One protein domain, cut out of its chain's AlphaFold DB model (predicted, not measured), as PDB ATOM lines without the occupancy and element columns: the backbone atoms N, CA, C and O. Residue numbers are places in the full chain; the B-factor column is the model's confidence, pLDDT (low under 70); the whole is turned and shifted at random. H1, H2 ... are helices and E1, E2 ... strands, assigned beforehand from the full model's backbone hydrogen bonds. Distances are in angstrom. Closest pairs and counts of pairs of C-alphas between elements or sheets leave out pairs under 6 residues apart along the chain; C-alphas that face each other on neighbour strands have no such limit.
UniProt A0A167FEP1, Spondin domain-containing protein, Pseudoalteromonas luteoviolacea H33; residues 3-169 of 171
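This is residues 3 to 169 of the 171 residues of the protein "Spondin domain-containing protein" of Pseudoalteromonas luteoviolacea H33 (UniProt A0A167FEP1). With little regular structure, a twisted antiparallel sheet, E2 E1 E3 E4 E6, has H1 and H2 over one face, and ribbon E5 E7 near E4. Of 167 printed residues, 62 are in two named helices and seven strands, mixed. It is compact: radius of gyration of the C-alphas 16.0 A, spans 48 by 33 by 29 A.

E3, residues 76 to 82, and E4, residues 89 to 97, form a hairpin, N 93 and O 79 within hydrogen-bond range, 2.8 A. H1, residues 21 to 29, stands up from the sheet at 50 degrees; H2, residues 33 to 44, runs along the strands. In both, every O i to N i+4 pair is within range.

E1, residues 3 to 6, begins at C-alpha (349.084, 304.729, 142.449). E2 is residues 48 to 53, E5 107 to 112, E6 114 to 116. E7, residues 163 to 168, ends at (347.869, 288.770, 145.383).

Residues 117 to 162 form a long link. The printed part has no cut; no printed residue is under 70 in pLDDT.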
ATOM      1  N   GLY A   3     348.978 305.613 143.598       97.31
ATOM      2  CA  GLY A   3     349.084 304.729 142.449       97.31
ATOM      3  C   GLY A   3     347.845 304.788 141.584       97.31
ATOM      4  O   GLY A   3     346.879 305.472 141.915       97.31
ATOM      5  N   LEU A   4     347.851 304.047 140.488       97.50
ATOM      6  CA  LEU A   4     346.695 303.928 139.618       97.50
ATOM      7  C   LEU A   4     346.696 302.603 138.860       97.50
ATOM      8  O   LEU A   4     347.746 301.984 138.668       97.50
ATOM      9  N   ILE A   5     345.501 302.198 138.436       98.50
ATOM     10  CA  ILE A   5     345.289 301.043 137.565       98.50
ATOM     11  C   ILE A   5     344.945 301.536 136.165       98.50
ATOM     12  O   ILE A   5     343.965 302.265 135.993       98.50
ATOM     13  N   HIS A   6     345.762 301.173 135.178       98.56
ATOM     14  CA  HIS A   6     345.751 301.799 133.858       98.56
ATOM     15  C   HIS A   6     345.952 300.849 132.683       98.56
ATOM     16  O   HIS A   6     346.271 299.669 132.824       98.56
ATOM     17  N   ASN A   7     345.732 301.401 131.493       98.38
ATOM     18  CA  ASN A   7     346.134 300.817 130.223       98.38
ATOM     19  C   ASN A   7     347.546 301.299 129.833       98.38
ATOM     20  O   ASN A   7     348.180 302.044 130.579       98.38
ATOM     21  N   ASP A   8     348.028 300.912 128.653       97.50
ATOM     22  CA  ASP A   8     349.379 301.250 128.166       97.50
ATOM     23  C   ASP A   8     349.660 302.759 128.034       97.50
ATOM     24  O   ASP A   8     350.813 303.168 127.901       97.50
ATOM     25  N   GLN A   9     348.616 303.593 128.040       97.69
ATOM     26  CA  GLN A   9     348.728 305.044 127.884       97.69
ATOM     27  C   GLN A   9     348.802 305.783 129.227       97.69
ATOM     28  O   GLN A   9     349.235 306.933 129.265       97.69
ATOM     29  N   GLY A  10     348.380 305.151 130.328       96.94
ATOM     30  CA  GLY A  10     348.534 305.708 131.673       96.94
ATOM     31  C   GLY A  10     349.947 305.486 132.208       96.94
ATOM     32  O   GLY A  10     350.561 304.455 131.944       96.94
ATOM     33  N   ARG A  11     350.481 306.455 132.954       95.75
ATOM     34  CA  ARG A  11     351.830 306.379 133.532       95.75
ATOM     35  C   ARG A  11     351.985 307.377 134.676       95.75
ATOM     36  O   ARG A  11     351.504 308.496 134.560       95.75
ATOM     37  N   ILE A  12     352.660 306.978 135.756       97.12
ATOM     38  CA  ILE A  12     352.988 307.875 136.886       97.12
ATOM     39  C   ILE A  12     354.411 308.416 136.749       97.12
ATOM     40  O   ILE A  12     354.650 309.607 136.914       97.12
ATOM     41  N   PHE A  13     355.362 307.533 136.453       98.25
ATOM     42  CA  PHE A  13     356.767 307.878 136.289       98.25
ATOM     43  C   PHE A  13     357.420 306.963 135.255       98.25
ATOM     44  O   PHE A  13     356.844 305.958 134.834       98.25
ATOM     45  N   GLN A  14     358.624 307.323 134.829       97.44
ATOM     46  CA  GLN A  14     359.460 306.485 133.987       97.44
ATOM     47  C   GLN A  14     360.918 306.796 134.292       97.44
ATOM     48  O   GLN A  14     361.300 307.965 134.351       97.44
ATOM     49  N   ARG A  15     361.728 305.754 134.477       97.56
ATOM     50  CA  ARG A  15     363.179 305.912 134.582       97.56
ATOM     51  C   ARG A  15     363.721 306.572 133.310       97.56
ATOM     52  O   ARG A  15     363.227 306.299 132.219       97.56
ATOM     53  N   ASP A  16     364.741 307.405 133.472       98.12
ATOM     54  CA  ASP A  16     365.428 308.129 132.401       98.12
ATOM     55  C   ASP A  16     364.553 309.212 131.724       98.12
ATOM     56  O   ASP A  16     364.941 309.787 130.708       98.12
ATOM     57  N   SER A  17     363.414 309.557 132.339       97.94
ATOM     58  CA  SER A  17     362.556 310.694 131.986       97.94
ATOM     59  C   SER A  17     362.519 311.718 133.122       97.94
ATOM     60  O   SER A  17     362.694 311.368 134.288       97.94
ATOM     61  N   THR A  18     362.262 312.987 132.806       98.38
ATOM     62  CA  THR A  18     362.052 314.043 133.810       98.38
ATOM     63  C   THR A  18     360.813 313.743 134.661       98.38
ATOM     64  O   THR A  18     359.758 313.405 134.117       98.38
ATOM     65  N   ALA A  19     360.930 313.868 135.985       98.62
ATOM     66  CA  ALA A  19     359.805 313.673 136.894       98.62
ATOM     67  C   ALA A  19     358.739 314.768 136.727       98.62
ATOM     68  O   ALA A  19     359.064 315.938 136.530       98.62
ATOM     69  N   SER A  20     357.459 314.397 136.843       98.62
ATOM     70  CA  SER A  20     356.364 315.371 136.878       98.62
ATOM     71  C   SER A  20     356.422 316.227 138.146       98.62
ATOM     72  O   SER A  20     357.018 315.833 139.152       98.62
ATOM     73  N   ALA A  21     355.739 317.376 138.139       98.62
ATOM     74  CA  ALA A  21     355.593 318.203 139.338       98.62
ATOM     75  C   ALA A  21     354.944 317.419 140.494       98.62
ATOM     76  O   ALA A  21     355.279 317.620 141.663       98.62
ATOM     77  N   GLY A  22     354.045 316.487 140.168       98.69
ATOM     78  CA  GLY A  22     353.499 315.515 141.096       98.69
ATOM     79  C   GLY A  22     354.554 314.619 141.738       98.69
ATOM     80  O   GLY A  22     354.579 314.524 142.967       98.69
ATOM     81  N   ILE A  23     355.397 313.955 140.942       98.75
ATOM     82  CA  ILE A  23     356.452 313.081 141.474       98.75
ATOM     83  C   ILE A  23     357.411 313.872 142.357       98.75
ATOM     84  O   ILE A  23     357.671 313.424 143.469       98.75
ATOM     85  N   VAL A  24     357.859 315.049 141.910       98.75
ATOM     86  CA  VAL A  24     358.741 315.935 142.687       98.75
ATOM     87  C   VAL A  24     358.114 316.261 144.042       98.75
ATOM     88  O   VAL A  24     358.670 315.942 145.088       98.75
ATOM     89  N   SER A  25     356.883 316.784 144.050       98.62
ATOM     90  CA  SER A  25     356.200 317.138 145.299       98.62
ATOM     91  C   SER A  25     356.013 315.935 146.232       98.62
ATOM     92  O   SER A  25     356.132 316.072 147.452       98.62
ATOM     93  N   MET A  26     355.743 314.752 145.680       98.56
ATOM     94  CA  MET A  26     355.589 313.526 146.457       98.56
ATOM     95  C   MET A  26     356.911 313.033 147.033       98.56
ATOM     96  O   MET A  26     356.921 312.626 148.190       98.56
ATOM     97  N   ALA A  27     357.995 313.074 146.262       98.56
ATOM     98  CA  ALA A  27     359.293 312.565 146.675       98.56
ATOM     99  C   ALA A  27     359.993 313.484 147.690       98.56
ATOM    100  O   ALA A  27     360.634 312.974 148.600       98.56
ATOM    101  N   GLU A  28     359.805 314.803 147.589       98.50
ATOM    102  CA  GLU A  28     360.418 315.774 148.511       98.50
ATOM    103  C   GLU A  28     359.600 315.974 149.799       98.50
ATOM    104  O   GLU A  28     360.141 316.191 150.882       98.50
ATOM    105  N   THR A  29     358.263 315.922 149.714       97.44
ATOM    106  CA  THR A  29     357.395 316.344 150.839       97.44
ATOM    107  C   THR A  29     356.370 315.303 151.280       97.44
ATOM    108  O   THR A  29     355.684 315.480 152.290       97.44
ATOM    109  N   GLY A  30     356.190 314.232 150.507       97.19
ATOM    110  CA  GLY A  30     355.132 313.244 150.716       97.19
ATOM    111  C   GLY A  30     353.743 313.728 150.286       97.19
ATOM    112  O   GLY A  30     352.763 312.990 150.428       97.19
ATOM    113  N   SER A  31     353.632 314.952 149.759       97.81
ATOM    114  CA  SER A  31     352.379 315.513 149.263       97.81
ATOM    115  C   SER A  31     351.891 314.763 148.024       97.81
ATOM    116  O   SER A  31     352.603 314.593 147.041       97.81
ATOM    117  N   LYS A  32     350.625 314.343 148.049       98.00
ATOM    118  CA  LYS A  32     349.973 313.639 146.931       98.00
ATOM    119  C   LYS A  32     349.135 314.562 146.048       98.00
ATOM    120  O   LYS A  32     348.608 314.116 145.036       98.00
ATOM    121  N   THR A  33     348.963 315.827 146.429       98.38
ATOM    122  CA  THR A  33     347.953 316.722 145.839       98.38
ATOM    123  C   THR A  33     348.124 316.892 144.331       98.38
ATOM    124  O   THR A  33     347.153 316.740 143.594       98.38
ATOM    125  N   LEU A  34     349.351 317.153 143.871       98.56
ATOM    126  CA  LEU A  34     349.639 317.320 142.445       98.56
ATOM    127  C   LEU A  34     349.499 315.995 141.678       98.56
ATOM    128  O   LEU A  34     348.812 315.968 140.662       98.56
ATOM    129  N   LEU A  35     350.013 314.877 142.214       98.00
ATOM    130  CA  LEU A  35     349.837 313.548 141.603       98.00
ATOM    131  C   LEU A  35     348.373 313.118 141.494       98.00
ATOM    132  O   LEU A  35     348.006 312.432 140.543       98.00
ATOM    133  N   LYS A  36     347.519 313.506 142.447       98.31
ATOM    134  CA  LYS A  36     346.074 313.263 142.353       98.31
ATOM    135  C   LYS A  36     345.455 314.034 141.190       98.31
ATOM    136  O   LYS A  36     344.601 313.480 140.506       98.31
ATOM    137  N   GLY A  37     345.893 315.273 140.960       98.38
ATOM    138  CA  GLY A  37     345.503 316.056 139.785       98.38
ATOM    139  C   GLY A  37     345.939 315.381 138.485       98.38
ATOM    140  O   GLY A  37     345.097 315.076 137.649       98.38
ATOM    141  N   GLU A  38     347.222 315.030 138.377       98.44
ATOM    142  CA  GLU A  38     347.782 314.335 137.206       98.44
ATOM    143  C   GLU A  38     347.075 312.991 136.946       98.44
ATOM    144  O   GLU A  38     346.733 312.662 135.811       98.44
ATOM    145  N   THR A  39     346.761 312.232 138.001       97.50
ATOM    146  CA  THR A  39     345.998 310.979 137.885       97.50
ATOM    147  C   THR A  39     344.564 311.227 137.419       97.50
ATOM    148  O   THR A  39     344.048 310.461 136.604       97.50
ATOM    149  N   SER A  40     343.917 312.294 137.896       97.88
ATOM    150  CA  SER A  40     342.582 312.677 137.430       97.88
ATOM    151  C   SER A  40     342.588 313.010 135.938       97.88
ATOM    152  O   SER A  40     341.645 312.646 135.239       97.88
ATOM    153  N   ASP A  41     343.638 313.657 135.431       98.38
ATOM    154  CA  ASP A  41     343.773 313.951 134.002       98.38
ATOM    155  C   ASP A  41     343.931 312.662 133.181       98.38
ATOM    156  O   ASP A  41     343.242 312.480 132.174       98.38
ATOM    157  N   ILE A  42     344.743 311.708 133.655       98.31
ATOM    158  CA  ILE A  42     344.881 310.369 133.048       98.31
ATOM    159  C   ILE A  42     343.525 309.640 133.009       98.31
ATOM    160  O   ILE A  42     343.173 309.024 131.999       98.31
ATOM    161  N   GLN A  43     342.738 309.712 134.084       97.88
ATOM    162  CA  GLN A  43     341.401 309.111 134.136       97.88
ATOM    163  C   GLN A  43     340.425 309.786 133.164       97.88
ATOM    164  O   GLN A  43     339.702 309.094 132.448       97.88
ATOM    165  N   ASN A  44     340.440 311.118 133.076       98.12
ATOM    166  CA  ASN A  44     339.586 311.884 132.164       98.12
ATOM    167  C   ASN A  44     339.877 311.584 130.685       98.12
ATOM    168  O   ASN A  44     338.972 311.648 129.853       98.12
ATOM    169  N   LEU A  45     341.117 311.211 130.360       98.38
ATOM    170  CA  LEU A  45     341.514 310.741 129.029       98.38
ATOM    171  C   LEU A  45     341.141 309.270 128.760       98.38
ATOM    172  O   LEU A  45     341.377 308.765 127.663       98.38
ATOM    173  N   GLY A  46     340.548 308.570 129.733       98.25
ATOM    174  CA  GLY A  46     340.190 307.157 129.615       98.25
ATOM    175  C   GLY A  46     341.398 306.222 129.690       98.25
ATOM    176  O   GLY A  46     341.394 305.156 129.077       98.25
ATOM    177  N   HIS A  47     342.462 306.624 130.390       98.56
ATOM    178  CA  HIS A  47     343.699 305.843 130.503       98.56
ATOM    179  C   HIS A  47     343.863 305.148 131.860       98.56
ATOM    180  O   HIS A  47     344.751 304.317 132.020       98.56
ATOM    181  N   SER A  48     342.985 305.422 132.825       98.25
ATOM    182  CA  SER A  48     342.973 304.783 134.143       98.25
ATOM    183  C   SER A  48     341.546 304.546 134.628       98.25
ATOM    184  O   SER A  48     340.663 305.364 134.371       98.25
ATOM    185  N   SER A  49     341.324 303.445 135.348       96.81
ATOM    186  CA  SER A  49     340.035 303.123 135.976       96.81
ATOM    187  C   SER A  49     340.017 303.327 137.484       96.81
ATOM    188  O   SER A  49     338.941 303.370 138.074       96.81
ATOM    189  N   TYR A  50     341.180 303.422 138.128       95.19
ATOM    190  CA  TYR A  50     341.265 303.403 139.587       95.19
ATOM    191  C   TYR A  50     342.433 304.255 140.082       95.19
ATOM    192  O   TYR A  50     343.537 304.159 139.547       95.19
ATOM    193  N   LEU A  51     342.189 305.056 141.120       96.88
ATOM    194  CA  LEU A  51     343.204 305.793 141.873       96.88
ATOM    195  C   LEU A  51     343.439 305.067 143.200       96.88
ATOM    196  O   LEU A  51     342.506 304.852 143.969       96.88
ATOM    197  N   ILE A  52     344.694 304.747 143.489       96.81
ATOM    198  CA  ILE A  52     345.142 304.297 144.805       96.81
ATOM    199  C   ILE A  52     345.609 305.538 145.564       96.81
ATOM    200  O   ILE A  52     346.586 306.168 145.166       96.81
ATOM    201  N   ASP A  53     344.939 305.889 146.660       96.44
ATOM    202  CA  ASP A  53     345.260 307.066 147.476       96.44
ATOM    203  C   ASP A  53     345.365 306.689 148.956       96.44
ATOM    204  O   ASP A  53     344.523 307.037 149.778       96.44
ATOM    205  N   GLU A  54     346.431 305.974 149.303       93.44
ATOM    206  CA  GLU A  54     346.571 305.369 150.626       93.44
ATOM    207  C   GLU A  54     347.669 306.022 151.468       93.44
ATOM    208  O   GLU A  54     348.583 306.718 150.984       93.44
ATOM    209  N   ALA A  55     347.588 305.811 152.778       90.25
ATOM    210  CA  ALA A  55     348.716 306.097 153.651       90.25
ATOM    211  C   ALA A  55     349.927 305.231 153.244       90.25
ATOM    212  O   ALA A  55     349.789 304.143 152.689       90.25
ATOM    213  N   GLY A  56     351.139 305.743 153.474       89.12
ATOM    214  CA  GLY A  56     352.341 304.907 153.405       89.12
ATOM    215  C   GLY A  56     352.405 303.926 154.578       89.12
ATOM    216  O   GLY A  56     351.445 303.771 155.331       89.12
ATOM    217  N   ILE A  57     353.564 303.300 154.774       91.75
ATOM    218  CA  ILE A  57     353.812 302.500 155.977       91.75
ATOM    219  C   ILE A  57     353.868 303.457 157.183       91.75
ATOM    220  O   ILE A  57     354.709 304.359 157.189       91.75
ATOM    221  N   PRO A  58     352.991 303.309 158.194       87.69
ATOM    222  CA  PRO A  58     353.019 304.171 159.372       87.69
ATOM    223  C   PRO A  58     354.334 304.037 160.146       87.69
ATOM    224  O   PRO A  58     354.935 302.963 160.181       87.69
ATOM    225  N   HIS A  59     354.747 305.101 160.836       86.12
ATOM    226  CA  HIS A  59     355.917 305.048 161.712       86.12
ATOM    227  C   HIS A  59     355.780 303.915 162.748       86.12
ATOM    228  O   HIS A  59     354.784 303.837 163.466       86.12
ATOM    229  N   GLY A  60     356.793 303.050 162.837       88.44
ATOM    230  CA  GLY A  60     356.806 301.882 163.727       88.44
ATOM    231  C   GLY A  60     356.165 300.612 163.147       88.44
ATOM    232  O   GLY A  60     356.277 299.550 163.759       88.44
ATOM    233  N   SER A  61     355.550 300.689 161.965       92.25
ATOM    234  CA  SER A  61     355.040 299.530 161.226       92.25
ATOM    235  C   SER A  61     356.056 299.028 160.200       92.25
ATOM    236  O   SER A  61     356.942 299.759 159.767       92.25
ATOM    237  N   LYS A  62     355.912 297.763 159.789       92.88
ATOM    238  CA  LYS A  62     356.758 297.141 158.750       92.88
ATOM    239  C   LYS A  62     356.075 297.017 157.390       92.88
ATOM    240  O   LYS A  62     356.743 296.763 156.398       92.88
ATOM    241  N   SER A  63     354.752 297.152 157.347       94.56
ATOM    242  CA  SER A  63     353.962 296.944 156.137       94.56
ATOM    243  C   SER A  63     352.641 297.705 156.198       94.56
ATOM    244  O   SER A  63     352.157 298.061 157.274       94.56
ATOM    245  N   VAL A  64     352.050 297.902 155.026       94.50
ATOM    246  CA  VAL A  64     350.670 298.347 154.817       94.50
ATOM    247  C   VAL A  64     350.057 297.460 153.735       94.50
ATOM    248  O   VAL A  64     350.772 296.998 152.845       94.50
ATOM    249  N   THR A  65     348.754 297.213 153.822       94.62
ATOM    250  CA  THR A  65     348.002 296.432 152.836       94.62
ATOM    251  C   THR A  65     346.853 297.278 152.322       94.62
ATOM    252  O   THR A  65     346.189 297.954 153.104       94.62
ATOM    253  N   LEU A  66     346.612 297.212 151.018       93.75
ATOM    254  CA  LEU A  66     345.492 297.858 150.345       93.75
ATOM    255  C   LEU A  66     344.912 296.908 149.296       93.75
ATOM    256  O   LEU A  66     345.590 295.981 148.848       93.75
ATOM    257  N   THR A  67     343.675 297.170 148.892       95.19
ATOM    258  CA  THR A  67     342.985 296.441 147.827       95.19
ATOM    259  C   THR A  67     342.652 297.413 146.702       95.19
ATOM    260  O   THR A  67     342.333 298.575 146.947       95.19
ATOM    261  N   PHE A  68     342.735 296.938 145.465       95.12
ATOM    262  CA  PHE A  68     342.362 297.682 144.268       95.12
ATOM    263  C   PHE A  68     341.680 296.741 143.275       95.12
ATOM    264  O   PHE A  68     341.809 295.519 143.375       95.12
ATOM    265  N   GLU A  69     340.986 297.315 142.298       95.06
ATOM    266  CA  GLU A  69     340.353 296.567 141.214       95.06
ATOM    267  C   GLU A  69     341.103 296.791 139.903       95.06
ATOM    268  O   GLU A  69     341.398 297.925 139.524       95.06
ATOM    269  N   ALA A  70     341.385 295.697 139.198       97.06
ATOM    270  CA  ALA A  70     341.940 295.717 137.854       97.06
ATOM    271  C   ALA A  70     340.985 295.043 136.872       97.06
ATOM    272  O   ALA A  70     340.177 294.188 137.236       97.06
ATOM    273  N   SER A  71     341.084 295.431 135.604       97.38
ATOM    274  CA  SER A  71     340.286 294.849 134.523       97.38
ATOM    275  C   SER A  71     341.170 294.532 133.324       97.38
ATOM    276  O   SER A  71     342.294 295.012 133.234       97.38
ATOM    277  N   GLN A  72     340.659 293.757 132.369       97.44
ATOM    278  CA  GLN A  72     341.397 293.473 131.132       97.44
ATOM    279  C   GLN A  72     341.673 294.746 130.313       97.44
ATOM    280  O   GLN A  72     342.663 294.809 129.596       97.44
ATOM    281  N   THR A  73     340.823 295.770 130.443       97.75
ATOM    282  CA  THR A  73     341.006 297.076 129.791       97.75
ATOM    283  C   THR A  73     342.085 297.919 130.471       97.75
ATOM    284  O   THR A  73     342.756 298.704 129.810       97.75
ATOM    285  N   TYR A  74     342.264 297.751 131.783       98.31
ATOM    286  CA  TYR A  74     343.248 298.474 132.590       98.31
ATOM    287  C   TYR A  74     344.080 297.465 133.398       98.31
ATOM    288  O   TYR A  74     343.837 297.290 134.596       98.31
ATOM    289  N   PRO A  75     344.994 296.722 132.746       98.00
ATOM    290  CA  PRO A  75     345.680 295.602 133.375       98.00
ATOM    291  C   PRO A  75     346.983 296.000 134.079       98.00
ATOM    292  O   PRO A  75     347.638 295.125 134.636       98.00
ATOM    293  N   HIS A  76     347.390 297.272 134.055       98.50
ATOM    294  CA  HIS A  76     348.652 297.724 134.640       98.50
ATOM    295  C   HIS A  76     348.467 298.351 136.016       98.50
ATOM    296  O   HIS A  76     347.570 299.168 136.211       98.50
ATOM    297  N   LEU A  77     349.365 298.025 136.943       98.19
ATOM    298  CA  LEU A  77     349.531 298.703 138.224       98.19
ATOM    299  C   LEU A  77     350.781 299.584 138.188       98.19
ATOM    300  O   LEU A  77     351.893 299.079 138.027       98.19
ATOM    301  N   SER A  78     350.598 300.875 138.451       98.31
ATOM    302  CA  SER A  78     351.685 301.770 138.849       98.31
ATOM    303  C   SER A  78     351.447 302.275 140.264       98.31
ATOM    304  O   SER A  78     350.327 302.640 140.618       98.31
ATOM    305  N   ILE A  79     352.494 302.319 141.083       97.56
ATOM    306  CA  ILE A  79     352.409 302.828 142.455       97.56
ATOM    307  C   ILE A  79     353.737 303.434 142.879       97.56
ATOM    308  O   ILE A  79     354.791 302.897 142.555       97.56
ATOM    309  N   VAL A  80     353.685 304.539 143.614       98.50
ATOM    310  CA  VAL A  80     354.851 305.247 144.145       98.50
ATOM    311  C   VAL A  80     354.656 305.613 145.616       98.50
ATOM    312  O   VAL A  80     353.536 305.794 146.117       98.50
ATOM    313  N   SER A  81     355.765 305.722 146.338       97.75
ATOM    314  CA  SER A  81     355.792 306.247 147.700       97.75
ATOM    315  C   SER A  81     357.144 306.874 148.004       97.75
ATOM    316  O   SER A  81     358.177 306.316 147.648       97.75
ATOM    317  N   MET A  82     357.119 307.986 148.731       97.94
ATOM    318  CA  MET A  82     358.311 308.639 149.257       97.94
ATOM    319  C   MET A  82     359.082 307.701 150.186       97.94
ATOM    320  O   MET A  82     358.472 306.965 150.975       97.94
ATOM    321  N   VAL A  83     360.409 307.777 150.122       97.56
ATOM    322  CA  VAL A  83     361.298 307.310 151.185       97.56
ATOM    323  C   VAL A  83     361.481 308.474 152.158       97.56
ATOM    324  O   VAL A  83     361.958 309.533 151.774       97.56
ATOM    325  N   ALA A  84     361.030 308.316 153.402       93.75
ATOM    326  CA  ALA A  84     360.866 309.427 154.339       93.75
ATOM    327  C   ALA A  84     361.789 309.308 155.568       93.75
ATOM    328  O   ALA A  84     361.806 308.240 156.187       93.75
ATOM    329  N   PRO A  85     362.447 310.398 156.008       95.50
ATOM    330  CA  PRO A  85     362.716 311.619 155.237       95.50
ATOM    331  C   PRO A  85     363.688 311.317 154.087       95.50
ATOM    332  O   PRO A  85     364.412 310.331 154.161       95.50
ATOM    333  N   SER A  86     363.715 312.140 153.045       98.00
ATOM    334  CA  SER A  86     364.789 312.158 152.050       98.00
ATOM    335  C   SER A  86     364.744 313.476 151.267       98.00
ATOM    336  O   SER A  86     363.752 314.192 151.400       98.00
ATOM    337  N   PRO A  87     365.792 313.798 150.490       98.50
ATOM    338  CA  PRO A  87     365.801 314.943 149.584       98.50
ATOM    339  C   PRO A  87     364.675 314.840 148.556       98.50
ATOM    340  O   PRO A  87     363.736 315.619 148.613       98.50
ATOM    341  N   ASP A  88     364.714 313.826 147.691       98.69
ATOM    342  CA  ASP A  88     363.705 313.572 146.658       98.69
ATOM    343  C   ASP A  88     363.615 312.071 146.295       98.69
ATOM    344  O   ASP A  88     363.363 311.676 145.149       98.69
ATOM    345  N   TRP A  89     363.840 311.191 147.276       98.75
ATOM    346  CA  TRP A  89     363.943 309.755 147.031       98.75
ATOM    347  C   TRP A  89     362.588 309.063 147.136       98.75
ATOM    348  O   TRP A  89     361.788 309.287 148.052       98.75
ATOM    349  N   PHE A  90     362.338 308.120 146.234       98.81
ATOM    350  CA  PHE A  90     361.089 307.369 146.225       98.81
ATOM    351  C   PHE A  90     361.278 305.911 145.809       98.81
ATOM    352  O   PHE A  90     362.288 305.501 145.245       98.81
ATOM    353  N   ILE A  91     360.271 305.102 146.104       98.56
ATOM    354  CA  ILE A  91     360.121 303.734 145.612       98.56
ATOM    355  C   ILE A  91     358.898 303.667 144.709       98.56
ATOM    356  O   ILE A  91     357.928 304.405 144.904       98.56
ATOM    357  N   GLY A  92     358.900 302.739 143.759       97.44
ATOM    358  CA  GLY A  92     357.715 302.516 142.952       97.44
ATOM    359  C   GLY A  92     357.780 301.320 142.022       97.44
ATOM    360  O   GLY A  92     358.839 300.741 141.773       97.44
ATOM    361  N   ILE A  93     356.605 300.978 141.511       97.88
ATOM    362  CA  ILE A  93     356.386 300.057 140.404       97.88
ATOM    363  C   ILE A  93     355.855 300.895 139.247       97.88
ATOM    364  O   ILE A  93     354.884 301.634 139.418       97.88
ATOM    365  N   ASP A  94     356.491 300.766 138.090       97.88
ATOM    366  CA  ASP A  94     356.029 301.350 136.837       97.88
ATOM    367  C   ASP A  94     355.388 300.252 135.982       97.88
ATOM    368  O   ASP A  94     356.061 299.304 135.578       97.88
ATOM    369  N   SER A  95     354.090 300.398 135.714       97.75
ATOM    370  CA  SER A  95     353.351 299.630 134.709       97.75
ATOM    371  C   SER A  95     353.486 298.103 134.844       97.75
ATOM    372  O   SER A  95     353.740 297.402 133.865       97.75
ATOM    373  N   LEU A  96     353.305 297.548 136.049       97.69
ATOM    374  CA  LEU A  96     353.287 296.093 136.238       97.69
ATOM    375  C   LEU A  96     352.018 295.494 135.634       97.69
ATOM    376  O   LEU A  96     350.916 295.800 136.082       97.69
ATOM    377  N   LEU A  97     352.177 294.596 134.665       97.69
ATOM    378  CA  LEU A  97     351.069 293.904 134.016       97.69
ATOM    379  C   LEU A  97     350.494 292.798 134.920       97.69
ATOM    380  O   LEU A  97     351.182 291.840 135.262       97.69
ATOM    381  N   LEU A  98     349.219 292.930 135.287       97.81
ATOM    382  CA  LEU A  98     348.483 292.012 136.165       97.81
ATOM    383  C   LEU A  98     347.651 290.975 135.402       97.81
ATOM    384  O   LEU A  98     347.242 289.970 135.984       97.81
ATOM    385  N   PHE A  99     347.382 291.223 134.120       97.38
ATOM    386  CA  PHE A  99     346.662 290.313 133.234       97.38
ATOM    387  C   PHE A  99     347.444 290.131 131.936       97.38
ATOM    388  O   PHE A  99     347.601 291.078 131.169       97.38
ATOM    389  N   ASN A 100     347.929 288.920 131.682       93.00
ATOM    390  CA  ASN A 100     348.668 288.559 130.473       93.00
ATOM    391  C   ASN A 100     348.248 287.164 130.000       93.00
ATOM    392  O   ASN A 100     347.741 286.373 130.784       93.00
ATOM    393  N   ASP A 101     348.371 286.880 128.701       93.38
ATOM    394  CA  ASP A 101     348.066 285.558 128.126       93.38
ATOM    395  C   ASP A 101     346.707 284.962 128.560       93.38
ATOM    396  O   ASP A 101     346.558 283.762 128.789       93.38
ATOM    397  N   ASN A 102     345.682 285.820 128.653       95.00
ATOM    398  CA  ASN A 102     344.332 285.500 129.140       95.00
ATOM    399  C   ASN A 102     344.258 284.984 130.593       95.00
ATOM    400  O   ASN A 102     343.289 284.317 130.968       95.00
ATOM    401  N   GLN A 103     345.248 285.306 131.422       96.62
ATOM    402  CA  GLN A 103     345.346 284.895 132.818       96.62
ATOM    403  C   GLN A 103     345.677 286.080 133.729       96.62
ATOM    404  O   GLN A 103     346.390 287.009 133.360       96.62
ATOM    405  N   TRP A 104     345.132 286.044 134.944       97.25
ATOM    406  CA  TRP A 104     345.488 286.987 135.999       97.25
ATOM    407  C   TRP A 104     346.693 286.471 136.775       97.25
ATOM    408  O   TRP A 104     346.775 285.276 137.058       97.25
ATOM    409  N   VAL A 105     347.573 287.378 137.189       96.62
ATOM    410  CA  VAL A 105     348.628 287.080 138.160       96.62
ATOM    411  C   VAL A 105     347.981 286.695 139.493       96.62
ATOM    412  O   VAL A 105     347.290 287.502 140.110       96.62
ATOM    413  N   ASP A 106     348.203 285.458 139.941       96.31
ATOM    414  CA  ASP A 106     347.679 284.971 141.223       96.31
ATOM    415  C   ASP A 106     348.447 285.544 142.417       96.31
ATOM    416  O   ASP A 106     347.845 286.011 143.384       96.31
ATOM    417  N   GLU A 107     349.777 285.528 142.351       97.00
ATOM    418  CA  GLU A 107     350.655 286.110 143.361       97.00
ATOM    419  C   GLU A 107     352.000 286.478 142.729       97.00
ATOM    420  O   GLU A 107     352.582 285.687 141.987       97.00
ATOM    421  N   GLN A 108     352.510 287.672 143.024       96.88
ATOM    422  CA  GLN A 108     353.825 288.115 142.572       96.88
ATOM    423  C   GLN A 108     354.443 289.059 143.599       96.88
ATOM    424  O   GLN A 108     353.795 289.988 144.073       96.88
ATOM    425  N   THR A 109     355.718 288.839 143.916       98.06
ATOM    426  CA  THR A 109     356.495 289.727 144.788       98.06
ATOM    427  C   THR A 109     357.509 290.507 143.961       98.06
ATOM    428  O   THR A 109     358.324 289.917 143.253       98.06
ATOM    429  N   ILE A 110     357.469 291.832 144.071       98.19
ATOM    430  CA  ILE A 110     358.381 292.771 143.420       98.19
ATOM    431  C   ILE A 110     359.339 293.326 144.463       98.19
ATOM    432  O   ILE A 110     358.905 293.955 145.428       98.19
ATOM    433  N   GLN A 111     360.636 293.123 144.254       98.31
ATOM    434  CA  GLN A 111     361.673 293.769 145.052       98.31
ATOM    435  C   GLN A 111     361.852 295.218 144.588       98.31
ATOM    436  O   GLN A 111     361.975 295.478 143.390       98.31
ATOM    437  N   LEU A 112     361.840 296.164 145.524       98.25
ATOM    438  CA  LEU A 112     361.819 297.590 145.214       98.25
ATOM    439  C   LEU A 112     363.217 298.187 145.229       98.25
ATOM    440  O   LEU A 112     363.982 298.015 146.178       98.25
ATOM    441  N   LYS A 113     363.540 298.926 144.174       98.38
ATOM    442  CA  LYS A 113     364.707 299.802 144.158       98.38
ATOM    443  C   LYS A 113     364.313 301.206 144.588       98.38
ATOM    444  O   LYS A 113     363.158 301.600 144.420       98.38
ATOM    445  N   VAL A 114     365.288 301.934 145.115       98.69
ATOM    446  CA  VAL A 114     365.146 303.359 145.409       98.69
ATOM    447  C   VAL A 114     365.520 304.169 144.174       98.69
ATOM    448  O   VAL A 114     366.536 303.903 143.527       98.69
ATOM    449  N   TYR A 115     364.681 305.143 143.860       98.81
ATOM    450  CA  TYR A 115     364.854 306.108 142.791       98.81
ATOM    451  C   TYR A 115     365.144 307.487 143.375       98.81
ATOM    452  O   TYR A 115     364.688 307.809 144.471       98.81
ATOM    453  N   ASP A 116     365.871 308.273 142.600       98.75
ATOM    454  CA  ASP A 116     366.106 309.702 142.783       98.75
ATOM    455  C   ASP A 116     365.236 310.440 141.749       98.75
ATOM    456  O   ASP A 116     365.198 310.032 140.577       98.75
ATOM    457  N   ALA A 117     364.452 311.432 142.182       98.81
ATOM    458  CA  ALA A 117     363.523 312.148 141.302       98.81
ATOM    459  C   ALA A 117     364.220 313.187 140.405       98.81
ATOM    460  O   ALA A 117     363.613 313.653 139.430       98.81
ATOM    461  N   GLY A 118     365.477 313.515 140.707       98.56
ATOM    462  CA  GLY A 118     366.312 314.436 139.960       98.56
ATOM    463  C   GLY A 118     365.992 315.909 140.207       98.56
ATOM    464  O   GLY A 118     366.342 316.736 139.357       98.56
ATOM    465  N   SER A 119     365.314 316.243 141.312       98.69
ATOM    466  CA  SER A 119     364.873 317.598 141.674       98.69
ATOM    467  C   SER A 119     365.598 318.197 142.883       98.69
ATOM    468  O   SER A 119     365.655 319.426 142.971       98.69
ATOM    469  N   ASP A 120     366.244 317.380 143.719       98.62
ATOM    470  CA  ASP A 120     367.100 317.824 144.828       98.62
ATOM    471  C   ASP A 120     368.498 317.175 144.756       98.62
ATOM    472  O   ASP A 120     368.647 316.014 144.397       98.62
ATOM    473  N   ASN A 121     369.560 317.926 145.064       98.19
ATOM    474  CA  ASN A 121     370.949 317.453 145.006       98.19
ATOM    475  C   ASN A 121     371.403 316.738 146.293       98.19
ATOM    476  O   ASN A 121     372.574 316.358 146.420       98.19
ATOM    477  N   GLY A 122     370.534 316.618 147.295       97.62
ATOM    478  CA  GLY A 122     370.834 315.965 148.554       97.62
ATOM    479  C   GLY A 122     371.185 314.485 148.374       97.62
ATOM    480  O   GLY A 122     370.465 313.706 147.760       97.62
ATOM    481  N   VAL A 123     372.290 314.060 148.988       96.81
ATOM    482  CA  VAL A 123     372.782 312.667 148.912       96.81
ATOM    483  C   VAL A 123     372.682 311.909 150.240       96.81
ATOM    484  O   VAL A 123     373.164 310.785 150.358       96.81
ATOM    485  N   THR A 124     372.049 312.505 151.250       97.69
ATOM    486  CA  THR A 124     371.795 311.913 152.575       97.69
ATOM    487  C   THR A 124     370.346 312.165 152.975       97.69
ATOM    488  O   THR A 124     369.803 313.204 152.611       97.69
ATOM    489  N   PHE A 125     369.757 311.311 153.809       96.94
ATOM    490  CA  PHE A 125     368.381 311.428 154.304       96.94
ATOM    491  C   PHE A 125     368.054 312.776 154.958       96.94
ATOM    492  O   PHE A 125     366.899 313.190 154.974       96.94
ATOM    493  N   SER A 126     369.060 313.435 155.539       95.56
ATOM    494  CA  SER A 126     368.923 314.706 156.261       95.56
ATOM    495  C   SER A 126     369.672 315.864 155.596       95.56
ATOM    496  O   SER A 126     369.971 316.860 156.257       95.56
ATOM    497  N   ALA A 127     370.004 315.733 154.303       96.81
ATOM    498  CA  ALA A 127     370.575 316.846 153.550       96.81
ATOM    499  C   ALA A 127     369.603 318.033 153.569       96.81
ATOM    500  O   ALA A 127     368.389 317.850 153.596       96.81
ATOM    501  N   ALA A 128     370.149 319.247 153.591       97.19
ATOM    502  CA  ALA A 128     369.334 320.439 153.413       97.19
ATOM    503  C   ALA A 128     368.898 320.548 151.948       97.19
ATOM    504  O   ALA A 128     369.702 320.232 151.068       97.19
ATOM    505  N   ASP A 129     367.688 321.059 151.729       96.69
ATOM    506  CA  ASP A 129     367.112 321.259 150.401       96.69
ATOM    507  C   ASP A 129     368.091 321.997 149.476       96.69
ATOM    508  O   ASP A 129     368.640 323.060 149.809       96.69
ATOM    509  N   SER A 130     368.313 321.429 148.298       97.94
ATOM    510  CA  SER A 130     369.224 321.941 147.287       97.94
ATOM    511  C   SER A 130     368.685 321.636 145.895       97.94
ATOM    512  O   SER A 130     369.052 320.644 145.280       97.94
ATOM    513  N   THR A 131     367.863 322.536 145.357       98.00
ATOM    514  CA  THR A 131     367.220 322.368 144.044       98.00
ATOM    515  C   THR A 131     368.204 322.029 142.918       98.00
ATOM    516  O   THR A 131     369.217 322.708 142.726       98.00
ATOM    517  N   THR A 132     367.860 321.019 142.125       97.94
ATOM    518  CA  THR A 132     368.551 320.621 140.894       97.94
ATOM    519  C   THR A 132     368.025 321.432 139.706       97.94
ATOM    520  O   THR A 132     366.876 321.273 139.299       97.94
ATOM    521  N   ASP A 133     368.861 322.308 139.135       96.56
ATOM    522  CA  ASP A 133     368.513 323.156 137.982       96.56
ATOM    523  C   ASP A 133     369.618 323.112 136.897       96.56
ATOM    524  O   ASP A 133     370.755 323.521 137.169       96.56
ATOM    525  N   PRO A 134     369.328 322.623 135.671       96.62
ATOM    526  CA  PRO A 134     368.048 322.052 135.242       96.62
ATOM    527  C   PRO A 134     367.763 320.713 135.928       96.62
ATOM    528  O   PRO A 134     368.689 319.964 136.237       96.62
ATOM    529  N   GLN A 135     366.477 320.394 136.098       98.00
ATOM    530  CA  GLN A 135     366.039 319.104 136.631       98.00
ATOM    531  C   GLN A 135     366.659 317.949 135.833       98.00
ATOM    532  O   GLN A 135     366.692 317.971 134.596       98.00
ATOM    533  N   THR A 136     367.130 316.926 136.542       98.38
ATOM    534  CA  THR A 136     367.701 315.725 135.924       98.38
ATOM    535  C   THR A 136     366.640 314.627 135.761       98.38
ATOM    536  O   THR A 136     365.573 314.695 136.373       98.38
ATOM    537  N   PRO A 137     366.855 313.638 134.875       98.69
ATOM    538  CA  PRO A 137     365.930 312.516 134.744       98.69
ATOM    539  C   PRO A 137     365.865 311.663 136.014       98.69
ATOM    540  O   PRO A 137     366.837 311.582 136.759       98.69
ATOM    541  N   ILE A 138     364.760 310.940 136.196       98.88
ATOM    542  CA  ILE A 138     364.620 309.937 137.255       98.88
ATOM    543  C   ILE A 138     365.683 308.854 137.066       98.88
ATOM    544  O   ILE A 138     365.730 308.199 136.019       98.88
ATOM    545  N   THR A 139     366.478 308.592 138.101       98.69
ATOM    546  CA  THR A 139     367.507 307.543 138.080       98.69
ATOM    547  C   THR A 139     367.400 306.615 139.285       98.69
ATOM    548  O   THR A 139     366.571 306.804 140.172       98.69
ATOM    549  N   LEU A 140     368.198 305.547 139.293       98.62
ATOM    550  CA  LEU A 140     368.371 304.738 140.494       98.62
ATOM    551  C   LEU A 140     369.282 305.477 141.472       98.62
ATOM    552  O   LEU A 140     370.326 305.995 141.074       98.62
ATOM    553  N   LEU A 141     368.905 305.475 142.748       98.69
ATOM    554  CA  LEU A 141     369.597 306.250 143.770       98.69
ATOM    555  C   LEU A 141     371.053 305.799 143.947       98.69
ATOM    556  O   LEU A 141     371.344 304.607 144.107       98.69
ATOM    557  N   ASN A 142     371.942 306.787 144.025       97.75
ATOM    558  CA  ASN A 142     373.301 306.656 144.529       97.75
ATOM    559  C   ASN A 142     373.488 307.639 145.694       97.75
ATOM    560  O   ASN A 142     373.669 308.834 145.480       97.75
ATOM    561  N   SER A 143     373.434 307.139 146.930       97.12
ATOM    562  CA  SER A 143     373.531 307.965 148.139       97.12
ATOM    563  C   SER A 143     374.967 308.079 148.660       97.12
ATOM    564  O   SER A 143     375.860 307.292 148.325       97.12
ATOM    565  N   ALA A 144     375.205 309.039 149.551       95.62
ATOM    566  CA  ALA A 144     376.453 309.130 150.290       95.62
ATOM    567  C   ALA A 144     376.546 308.004 151.330       95.62
ATOM    568  O   ALA A 144     375.790 307.951 152.300       95.62
ATOM    569  N   ARG A 145     377.563 307.150 151.168       92.31
ATOM    570  CA  ARG A 145     377.806 305.953 152.000       92.31
ATOM    571  C   ARG A 145     378.038 306.212 153.488       92.31
ATOM    572  O   ARG A 145     378.059 305.264 154.264       92.31
ATOM    573  N   SER A 146     378.264 307.461 153.886       92.25
ATOM    574  CA  SER A 146     378.375 307.854 155.294       92.25
ATOM    575  C   SER A 146     377.032 307.859 156.031       92.25
ATOM    576  O   SER A 146     377.038 307.864 157.257       92.25
ATOM    577  N   ASP A 147     375.915 307.888 155.302       93.25
ATOM    578  CA  ASP A 147     374.553 307.955 155.844       93.25
ATOM    579  C   ASP A 147     373.744 306.697 155.490       93.25
ATOM    580  O   ASP A 147     373.228 306.006 156.364       93.25
ATOM    581  N   THR A 148     373.717 306.340 154.206       90.94
ATOM    582  CA  THR A 148     373.100 305.111 153.685       90.94
ATOM    583  C   THR A 148     373.910 304.577 152.511       90.94
ATOM    584  O   THR A 148     374.592 305.334 151.820       90.94
ATOM    585  N   ASP A 149     373.883 303.268 152.277       93.88
ATOM    586  CA  ASP A 149     374.740 302.608 151.294       93.88
ATOM    587  C   ASP A 149     374.039 302.295 149.964       93.88
ATOM    588  O   ASP A 149     374.497 301.405 149.251       93.88
ATOM    589  N   PHE A 150     372.977 303.015 149.581       98.00
ATOM    590  CA  PHE A 150     372.342 302.793 148.279       98.00
ATOM    591  C   PHE A 150     373.312 303.072 147.119       98.00
ATOM    592  O   PHE A 150     373.914 304.140 147.005       98.00
ATOM    593  N   THR A 151     373.473 302.089 146.237       97.88
ATOM    594  CA  THR A 151     374.170 302.193 144.950       97.88
ATOM    595  C   THR A 151     373.303 301.496 143.909       97.88
ATOM    596  O   THR A 151     372.934 300.338 144.092       97.88
ATOM    597  N   GLU A 152     372.941 302.197 142.835       97.81
ATOM    598  CA  GLU A 152     371.944 301.729 141.860       97.81
ATOM    599  C   GLU A 152     370.635 301.235 142.521       97.81
ATOM    600  O   GLU A 152     370.040 300.219 142.130       97.81
ATOM    601  N   GLY A 153     370.184 301.976 143.539       97.75
ATOM    602  CA  GLY A 153     368.906 301.772 144.223       97.75
ATOM    603  C   GLY A 153     368.826 300.544 145.136       97.75
ATOM    604  O   GLY A 153     367.722 300.195 145.556       97.75
ATOM    605  N   VAL A 154     369.948 299.880 145.433       98.31
ATOM    606  CA  VAL A 154     370.050 298.743 146.372       98.31
ATOM    607  C   VAL A 154     371.184 298.966 147.369       98.31
ATOM    608  O   VAL A 154     372.101 299.736 147.090       98.31
ATOM    609  N   HIS A 155     371.139 298.303 148.522       97.38
ATOM    610  CA  HIS A 155     372.210 298.367 149.515       97.38
ATOM    611  C   HIS A 155     373.516 297.835 148.913       97.38
ATOM    612  O   HIS A 155     373.593 296.676 148.508       97.38
ATOM    613  N   PHE A 156     374.555 298.664 148.841       96.25
ATOM    614  CA  PHE A 156     375.824 298.314 148.206       96.25
ATOM    615  C   PHE A 156     376.489 297.101 148.857       96.25
ATOM    616  O   PHE A 156     377.058 296.267 148.156       96.25
ATOM    617  N   ASN A 157     376.445 297.005 150.190       94.44
ATOM    618  CA  ASN A 157     377.173 295.956 150.901       94.44
ATOM    619  C   ASN A 157     376.480 294.588 150.815       94.44
ATOM    620  O   ASN A 157     377.166 293.572 150.722       94.44
ATOM    621  N   SER A 158     375.144 294.551 150.871       96.44
ATOM    622  CA  SER A 158     374.370 293.301 150.879       96.44
ATOM    623  C   SER A 158     373.772 292.934 149.519       96.44
ATOM    624  O   SER A 158     373.462 291.769 149.282       96.44
ATOM    625  N   GLY A 159     373.607 293.906 148.618       96.31
ATOM    626  CA  GLY A 159     372.836 293.761 147.384       96.31
ATOM    627  C   GLY A 159     371.320 293.716 147.609       96.31
ATOM    628  O   GLY A 159     370.579 293.443 146.665       96.31
ATOM    629  N   GLU A 160     370.850 293.956 148.835       97.38
ATOM    630  CA  GLU A 160     369.433 293.865 149.184       97.38
ATOM    631  C   GLU A 160     368.645 295.106 148.749       97.38
ATOM    632  O   GLU A 160     369.138 296.237 148.719       97.38
ATOM    633  N   ASN A 161     367.375 294.881 148.436       98.19
ATOM    634  CA  ASN A 161     366.394 295.923 148.174       98.19
ATOM    635  C   ASN A 161     365.890 296.548 149.484       98.19
ATOM    636  O   ASN A 161     365.831 295.877 150.512       98.19
ATOM    637  N   ILE A 162     365.444 297.807 149.432       96.19
ATOM    638  CA  ILE A 162     364.884 298.515 150.602       96.19
ATOM    639  C   ILE A 162     363.602 297.848 151.142       96.19
ATOM    640  O   ILE A 162     363.226 298.019 152.299       96.19
ATOM    641  N   GLY A 163     362.908 297.095 150.289       96.56
ATOM    642  CA  GLY A 163     361.675 296.398 150.618       96.56
ATOM    643  C   GLY A 163     361.057 295.739 149.393       96.56
ATOM    644  O   GLY A 163     361.673 295.655 148.328       96.56
ATOM    645  N   PHE A 164     359.817 295.289 149.541       97.50
ATOM    646  CA  PHE A 164     359.078 294.611 148.484       97.50
ATOM    647  C   PHE A 164     357.589 294.960 148.523       97.50
ATOM    648  O   PHE A 164     357.057 295.373 149.554       97.50
ATOM    649  N   ILE A 165     356.911 294.748 147.398       97.31
ATOM    650  CA  ILE A 165     355.449 294.720 147.302       97.31
ATOM    651  C   ILE A 165     355.042 293.329 146.838       97.31
ATOM    652  O   ILE A 165     355.535 292.845 145.821       97.31
ATOM    653  N   THR A 166     354.118 292.705 147.560       97.62
ATOM    654  CA  THR A 166     353.466 291.468 147.126       97.62
ATOM    655  C   THR A 166     352.062 291.797 146.640       97.62
ATOM    656  O   THR A 166     351.249 292.327 147.396       97.62
ATOM    657  N   ILE A 167     351.779 291.477 145.381       97.00
ATOM    658  CA  ILE A 167     350.448 291.539 144.786       97.00
ATOM    659  C   ILE A 167     349.850 290.139 144.852       97.00
ATOM    660  O   ILE A 167     350.520 289.170 144.499       97.00
ATOM    661  N   LYS A 168     348.595 290.036 145.292       97.38
ATOM    662  CA  LYS A 168     347.869 288.770 145.383       97.38
ATOM    663  C   LYS A 168     346.437 288.946 144.896       97.38
ATOM    664  O   LYS A 168     345.735 289.838 145.369       97.38
ATOM    665  N   ARG A 169     345.994 288.076 143.988       96.25
ATOM    666  CA  ARG A 169     344.601 288.019 143.545       96.25
ATOM    667  C   ARG A 169     343.720 287.520 144.688       96.25
ATOM    668  O   ARG A 169     343.983 286.471 145.277       96.25
TER     669      ARG A 169